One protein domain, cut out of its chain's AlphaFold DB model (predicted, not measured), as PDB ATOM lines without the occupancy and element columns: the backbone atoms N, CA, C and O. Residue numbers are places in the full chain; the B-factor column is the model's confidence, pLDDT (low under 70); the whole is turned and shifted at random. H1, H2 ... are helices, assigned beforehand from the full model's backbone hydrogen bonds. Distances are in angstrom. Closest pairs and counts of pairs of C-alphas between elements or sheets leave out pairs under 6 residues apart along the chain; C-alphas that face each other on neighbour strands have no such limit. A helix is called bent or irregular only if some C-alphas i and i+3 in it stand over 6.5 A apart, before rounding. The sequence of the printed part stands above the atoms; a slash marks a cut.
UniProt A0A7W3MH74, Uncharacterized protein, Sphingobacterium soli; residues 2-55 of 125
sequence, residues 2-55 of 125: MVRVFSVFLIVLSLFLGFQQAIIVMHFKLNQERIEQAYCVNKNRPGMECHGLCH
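What this domain is: This is residues 2 to 55 of the 125 residues of an uncharacterized protein of Sphingobacterium soli (UniProt A0A7W3MH74). What does the model look like at first sight? It is a long arm of two helices set end to end, H1 and then H2, with a small head at the far end, where the short helix H3 turns off and residues 40 to 55 make a loop that folds back beside it. What is it built of? The printed part has 54 residues with three named helices, in the order H1, H2, H3, and no named strand; its class is all helix, with 36 residues in the helices. How is it spread in space? It is extended, with a radius of gyration of the C-alphas of 18.6 A, and its C-alphas span 60 by 15 by 12 A, a rod whose length is made mostly by H1 and H2.

Where its parts are: Where does the first helix run? H1 is residues 2 to 18, 25.2 A from first to last C-alpha, and it begins with C-alpha 2 at (287.055, 168.622, 221.065). What comes next? H2 is residues 20 to 30, 15.5 A from first to last C-alpha, with C-alpha 30 at (267.103, 179.955, 190.840). Where does the last helix end? H3 is residues 32 to 39, 10.2 A from first to last C-alpha, and C-alpha 39 is at (264.406, 193.511, 184.579).

How they stand to each other: Does any helix touch another? H1 touches no helix, H2 touches no helix and H3 touches no helix. H1 and H2 meet only through their link, and so do H2 and H3, while H1 and H3 are apart, with no C-alpha of the one within 8 A of the other. Which residues stand free? Residues 2 to 27 do, of which 2 to 18 belong to H1 and 20 to 27 belong to H2, and residues 44 to 49 do too. How do the helices' backbones look? In H2 and H3 every pair of O i and N i+4 is within hydrogen-bond range, and in H1 12 of 13 are; no helix is bent or irregular.

The domain as a whole: How large is the whole? The two C-alphas farthest apart are those of Met 2 and Asn 44, 60.0 A, and those of Met 2 and His 55, the first and last printed, are 46.8 A apart. Is there a cut or a long link? The printed part has no cut, and the links from H1 to H2 and from H2 to H3 are both tight, with one residue each. What follows H3? Residues 40 to 55 are a long stretch with no named element, their C-alphas 12 to 26 A from the mean of the C-alphas. Where is confidence low? The mean pLDDT of the printed part is 87.0, and one residue, Pro 46, is under 70.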
ATOM      1  N   MET A   2     287.476 167.247 221.412       77.50
ATOM      2  CA  MET A   2     287.055 168.622 221.065       77.50
ATOM      3  C   MET A   2     287.940 169.339 220.029       77.50
ATOM      4  O   MET A   2     287.415 169.914 219.087       77.50
ATOM      5  N   VAL A   3     289.272 169.244 220.145       83.38
ATOM      6  CA  VAL A   3     290.200 169.927 219.218       83.38
ATOM      7  C   VAL A   3     290.046 169.430 217.777       83.38
ATOM      8  O   VAL A   3     290.085 170.231 216.859       83.38
ATOM      9  N   ARG A   4     289.785 168.131 217.564       88.12
ATOM     10  CA  ARG A   4     289.574 167.577 216.214       88.12
ATOM     11  C   ARG A   4     288.284 168.092 215.582       88.12
ATOM     12  O   ARG A   4     288.289 168.451 214.413       88.12
ATOM     13  N   VAL A   5     287.204 168.163 216.361       93.31
ATOM     14  CA  VAL A   5     285.925 168.728 215.902       93.31
ATOM     15  C   VAL A   5     286.085 170.214 215.589       93.31
ATOM     16  O   VAL A   5     285.630 170.669 214.547       93.31
ATOM     17  N   PHE A   6     286.797 170.950 216.445       94.00
ATOM     18  CA  PHE A   6     287.090 172.364 216.234       94.00
ATOM     19  C   PHE A   6     287.944 172.598 214.979       94.00
ATOM     20  O   PHE A   6     287.617 173.461 214.172       94.00
ATOM     21  N   SER A   7     288.982 171.790 214.751       93.56
ATOM     22  CA  SER A   7     289.795 171.860 213.532       93.56
ATOM     23  C   SER A   7     288.979 171.569 212.273       93.56
ATOM     24  O   SER A   7     289.071 172.323 211.310       93.56
ATOM     25  N   VAL A   8     288.147 170.521 212.276       95.25
ATOM     26  CA  VAL A   8     287.262 170.208 211.138       95.25
ATOM     27  C   VAL A   8     286.275 171.349 210.890       95.25
ATOM     28  O   VAL A   8     286.089 171.754 209.747       95.25
ATOM     29  N   PHE A   9     285.695 171.911 211.950       94.06
ATOM     30  CA  PHE A   9     284.793 173.054 211.850       94.06
ATOM     31  C   PHE A   9     285.471 174.264 211.194       94.06
ATOM     32  O   PHE A   9     284.913 174.828 210.257       94.06
ATOM     33  N   LEU A  10     286.691 174.618 211.615       92.00
ATOM     34  CA  LEU A  10     287.443 175.722 211.012       92.00
ATOM     35  C   LEU A  10     287.795 175.472 209.540       92.00
ATOM     36  O   LEU A  10     287.721 176.399 208.737       92.00
ATOM     37  N   ILE A  11     288.132 174.233 209.170       91.25
ATOM     38  CA  ILE A  11     288.398 173.865 207.771       91.25
ATOM     39  C   ILE A  11     287.140 174.065 206.917       91.25
ATOM     40  O   ILE A  11     287.207 174.699 205.866       91.25
ATOM     41  N   VAL A  12     285.982 173.587 207.379       90.50
ATOM     42  CA  VAL A  12     284.703 173.769 206.671       90.50
ATOM     43  C   VAL A  12     284.349 175.252 206.540       90.50
ATOM     44  O   VAL A  12     283.936 175.692 205.468       90.50
ATOM     45  N   LEU A  13     284.564 176.042 207.595       87.88
ATOM     46  CA  LEU A  13     284.334 177.489 207.583       87.88
ATOM     47  C   LEU A  13     285.238 178.203 206.572       87.88
ATOM     48  O   LEU A  13     284.771 179.058 205.823       87.88
ATOM     49  N   SER A  14     286.514 177.818 206.507       84.75
ATOM     50  CA  SER A  14     287.455 178.368 205.532       84.75
ATOM     51  C   SER A  14     287.076 178.010 204.097       84.75
ATOM     52  O   SER A  14     287.230 178.849 203.214       84.75
ATOM     53  N   LEU A  15     286.571 176.798 203.852       83.62
ATOM     54  CA  LEU A  15     286.064 176.411 202.535       83.62
ATOM     55  C   LEU A  15     284.825 177.231 202.161       83.62
ATOM     56  O   LEU A  15     284.727 177.682 201.023       83.62
ATOM     57  N   PHE A  16     283.924 177.492 203.115       82.88
ATOM     58  CA  PHE A  16     282.711 178.290 202.898       82.88
ATOM     59  C   PHE A  16     283.005 179.703 202.370       82.88
ATOM     60  O   PHE A  16     282.259 180.212 201.534       82.88
ATOM     61  N   LEU A  17     284.127 180.307 202.776       78.88
ATOM     62  CA  LEU A  17     284.574 181.605 202.253       78.88
ATOM     63  C   LEU A  17     284.825 181.579 200.734       78.88
ATOM     64  O   LEU A  17     284.595 182.584 200.067       78.88
ATOM     65  N   GLY A  18     285.223 180.435 200.170       74.25
ATOM     66  CA  GLY A  18     285.408 180.262 198.724       74.25
ATOM     67  C   GLY A  18     284.105 180.083 197.935       74.25
ATOM     68  O   GLY A  18     284.087 180.285 196.724       74.25
ATOM     69  N   PHE A  19     282.988 179.749 198.593       80.12
ATOM     70  CA  PHE A  19     281.706 179.494 197.921       80.12
ATOM     71  C   PHE A  19     280.868 180.753 197.669       80.12
ATOM     72  O   PHE A  19     279.796 180.656 197.071       80.12
ATOM     73  N   GLN A  20     281.331 181.941 198.069       76.75
ATOM     74  CA  GLN A  20     280.562 183.180 197.901       76.75
ATOM     75  C   GLN A  20     280.159 183.429 196.439       76.75
ATOM     76  O   GLN A  20     278.998 183.723 196.162       76.75
ATOM     77  N   GLN A  21     281.079 183.225 195.491       77.81
ATOM     78  CA  GLN A  21     280.790 183.372 194.060       77.81
ATOM     79  C   GLN A  21     279.765 182.339 193.567       77.81
ATOM     80  O   GLN A  21     278.843 182.678 192.825       77.81
ATOM     81  N   ALA A  22     279.870 181.089 194.030       85.06
ATOM     82  CA  ALA A  22     278.935 180.024 193.672       85.06
ATOM     83  C   ALA A  22     277.511 180.313 194.174       85.06
ATOM     84  O   ALA A  22     276.544 180.091 193.445       85.06
ATOM     85  N   ILE A  23     277.374 180.869 195.384       85.81
ATOM     86  CA  ILE A  23     276.080 181.273 195.949       85.81
ATOM     87  C   ILE A  23     275.423 182.356 195.084       85.81
ATOM     88  O   ILE A  23     274.224 182.274 194.819       85.81
ATOM     89  N   ILE A  24     276.189 183.339 194.598       86.12
ATOM     90  CA  ILE A  24     275.670 184.400 193.716       86.12
ATOM     91  C   ILE A  24     275.133 183.800 192.409       86.12
ATOM     92  O   ILE A  24     274.009 184.108 192.003       86.12
ATOM     93  N   VAL A  25     275.897 182.901 191.778       88.81
ATOM     94  CA  VAL A  25     275.476 182.217 190.543       88.81
ATOM     95  C   VAL A  25     274.227 181.367 190.782       88.81
ATOM     96  O   VAL A  25     273.275 181.439 190.004       88.81
ATOM     97  N   MET A  26     274.193 180.602 191.876       92.00
ATOM     98  CA  MET A  26     273.042 179.780 192.253       92.00
ATOM     99  C   MET A  26     271.794 180.639 192.471       92.00
ATOM    100  O   MET A  26     270.732 180.334 191.930       92.00
ATOM    101  N   HIS A  27     271.917 181.741 193.212       91.19
ATOM    102  CA  HIS A  27     270.810 182.656 193.466       91.19
ATOM    103  C   HIS A  27     270.283 183.295 192.174       91.19
ATOM    104  O   HIS A  27     269.066 183.399 191.998       91.19
ATOM    105  N   PHE A  28     271.171 183.684 191.253       93.06
ATOM    106  CA  PHE A  28     270.783 184.188 189.934       93.06
ATOM    107  C   PHE A  28     270.005 183.135 189.138       93.06
ATOM    108  O   PHE A  28     268.917 183.428 188.648       93.06
ATOM    109  N   LYS A  29     270.517 181.900 189.069       92.88
ATOM    110  CA  LYS A  29     269.886 180.801 188.326       92.88
ATOM    111  C   LYS A  29     268.517 180.415 188.879       92.88
ATOM    112  O   LYS A  29     267.573 180.297 188.108       92.88
ATOM    113  N   LEU A  30     268.382 180.287 190.199       95.69
ATOM    114  CA  LEU A  30     267.103 179.955 190.840       95.69
ATOM    115  C   LEU A  30     266.025 181.023 190.618       95.69
ATOM    116  O   LEU A  30     264.840 180.710 190.608       95.69
ATOM    117  N   ASN A  31     266.423 182.284 190.449       94.81
ATOM    118  CA  ASN A  31     265.502 183.406 190.279       94.81
ATOM    119  C   ASN A  31     265.433 183.922 188.836       94.81
ATOM    120  O   ASN A  31     264.841 184.981 188.605       94.81
ATOM    121  N   GLN A  32     266.030 183.210 187.878       92.00
ATOM    122  CA  GLN A  32     266.255 183.716 186.526       92.00
ATOM    123  C   GLN A  32     264.942 184.131 185.843       92.00
ATOM    124  O   GLN A  32     264.866 185.231 185.303       92.00
ATOM    125  N   GLU A  33     263.874 183.339 185.974       91.94
ATOM    126  CA  GLU A  33     262.560 183.653 185.392       91.94
ATOM    127  C   GLU A  33     261.977 184.975 185.910       91.94
ATOM    128  O   GLU A  33     261.549 185.828 185.129       91.94
ATOM    129  N   ARG A  34     262.008 185.204 187.231       93.94
ATOM    130  CA  ARG A  34     261.553 186.483 187.797       93.94
ATOM    131  C   ARG A  34     262.420 187.642 187.326       93.94
ATOM    132  O   ARG A  34     261.909 188.740 187.116       93.94
ATOM    133  N   ILE A  35     263.729 187.423 187.208       92.94
ATOM    134  CA  ILE A  35     264.667 188.462 186.782       92.94
ATOM    135  C   ILE A  35     264.387 188.850 185.327       92.94
ATOM    136  O   ILE A  35     264.338 190.036 185.006       92.94
ATOM    137  N   GLU A  36     264.145 187.871 184.460       92.25
ATOM    138  CA  GLU A  36     263.770 188.089 183.065       92.25
ATOM    139  C   GLU A  36     262.462 188.882 182.952       92.25
ATOM    140  O   GLU A  36     262.397 189.889 182.238       92.25
ATOM    141  N   GLN A  37     261.443 188.495 183.723       89.81
ATOM    142  CA  GLN A  37     260.141 189.161 183.732       89.81
ATOM    143  C   GLN A  37     260.196 190.588 184.280       89.81
ATOM    144  O   GLN A  37     259.482 191.454 183.777       89.81
ATOM    145  N   ALA A  38     261.018 190.871 185.287       91.56
ATOM    146  CA  ALA A  38     261.063 192.192 185.910       91.56
ATOM    147  C   ALA A  38     262.060 193.142 185.229       91.56
ATOM    148  O   ALA A  38     261.733 194.306 185.002       91.56
ATOM    149  N   TYR A  39     263.250 192.655 184.868       91.44
ATOM    150  CA  TYR A  39     264.406 193.511 184.579       91.44
ATOM    151  C   TYR A  39     264.965 193.401 183.162       91.44
ATOM    152  O   TYR A  39     265.819 194.210 182.791       91.44
ATOM    153  N   CYS A  40     264.531 192.433 182.350       90.50
ATOM    154  CA  CYS A  40     265.029 192.370 180.982       90.50
ATOM    155  C   CYS A  40     264.515 193.568 180.165       90.50
ATOM    156  O   CYS A  40     263.312 193.812 180.075       90.50
ATOM    157  N   VAL A  41     265.439 194.306 179.546       85.38
ATOM    158  CA  VAL A  41     265.133 195.480 178.707       85.38
ATOM    159  C   VAL A  41     264.619 195.091 177.317       85.38
ATOM    160  O   VAL A  41     263.853 195.831 176.710       85.38
ATOM    161  N   ASN A  42     264.993 193.903 176.830       80.62
ATOM    162  CA  ASN A  42     264.725 193.431 175.469       80.62
ATOM    163  C   ASN A  42     263.706 192.280 175.428       80.62
ATOM    164  O   ASN A  42     263.873 191.336 174.660       80.62
ATOM    165  N   LYS A  43     262.629 192.359 176.220       77.00
ATOM    166  CA  LYS A  43     261.574 191.318 176.274       77.00
ATOM    167  C   LYS A  43     260.979 190.975 174.902       77.00
ATOM    168  O   LYS A  43     260.615 189.834 174.659       77.00
ATOM    169  N   ASN A  44     260.932 191.953 173.997       76.94
ATOM    170  CA  ASN A  44     260.318 191.815 172.674       76.94
ATOM    171  C   ASN A  44     261.324 191.445 171.567       76.94
ATOM    172  O   ASN A  44     260.966 191.445 170.391       76.94
ATOM    173  N   ARG A  45     262.595 191.186 171.908       77.88
ATOM    174  CA  ARG A  45     263.653 190.831 170.947       77.88
ATOM    175  C   ARG A  45     264.350 189.540 171.390       77.88
ATOM    176  O   ARG A  45     265.437 189.610 171.964       77.88
ATOM    177  N   PRO A  46     263.750 188.366 171.116       69.69
ATOM    178  CA  PRO A  46     264.278 187.080 171.571       69.69
ATOM    179  C   PRO A  46     265.674 186.758 171.012       69.69
ATOM    180  O   PRO A  46     266.443 186.080 171.675       69.69
ATOM    181  N   GLY A  47     266.054 187.316 169.854       76.44
ATOM    182  CA  GLY A  47     267.387 187.118 169.262       76.44
ATOM    183  C   GLY A  47     268.551 187.807 169.989       76.44
ATOM    184  O   GLY A  47     269.680 187.705 169.531       76.44
ATOM    185  N   MET A  48     268.294 188.540 171.079       79.19
ATOM    186  CA  MET A  48     269.329 189.235 171.864       79.19
ATOM    187  C   MET A  48     269.750 188.455 173.122       79.19
ATOM    188  O   MET A  48     270.509 188.997 173.922       79.19
ATOM    189  N   GLU A  49     269.210 187.245 173.338       82.69
ATOM    190  CA  GLU A  49     269.579 186.307 174.419       82.69
ATOM    191  C   GLU A  49     269.750 186.959 175.807       82.69
ATOM    192  O   GLU A  49     270.669 186.662 176.563       82.69
ATOM    193  N   CYS A  50     268.853 187.886 176.161       88.75
ATOM    194  CA  CYS A  50     268.973 188.696 177.374       88.75
ATOM    195  C   CYS A  50     269.035 187.851 178.650       88.75
ATOM    196  O   CYS A  50     269.895 188.108 179.479       88.75
ATOM    197  N   HIS A  51     268.105 186.909 178.841       90.12
ATOM    198  CA  HIS A  51     268.076 185.936 179.945       90.12
ATOM    199  C   HIS A  51     268.445 186.462 181.355       90.12
ATOM    200  O   HIS A  51     269.089 185.785 182.153       90.12
ATOM    201  N   GLY A  52     268.113 187.724 181.657       90.50
ATOM    202  CA  GLY A  52     268.511 188.395 182.902       90.50
ATOM    203  C   GLY A  52     269.987 188.832 182.982       90.50
ATOM    204  O   GLY A  52     270.361 189.539 183.918       90.50
ATOM    205  N   LEU A  53     270.816 188.503 181.988       90.38
ATOM    206  CA  LEU A  53     272.239 188.843 181.878       90.38
ATOM    207  C   LEU A  53     272.483 190.354 181.823       90.38
ATOM    208  O   LEU A  53     273.434 190.842 182.428       90.38
ATOM    209  N   CYS A  54     271.613 191.120 181.155       90.19
ATOM    210  CA  CYS A  54     271.736 192.582 181.116       90.19
ATOM    211  C   CYS A  54     271.645 193.201 182.521       90.19
ATOM    212  O   CYS A  54     272.377 194.136 182.843       90.19
ATOM    213  N   HIS A  55     270.753 192.668 183.359       91.31
ATOM    214  CA  HIS A  55     270.606 193.108 184.743       91.31
ATOM    215  C   HIS A  55     271.792 192.648 185.595       91.31
ATOM    216  O   HIS A  55     272.359 193.457 186.326       91.31
TER     217      HIS A  55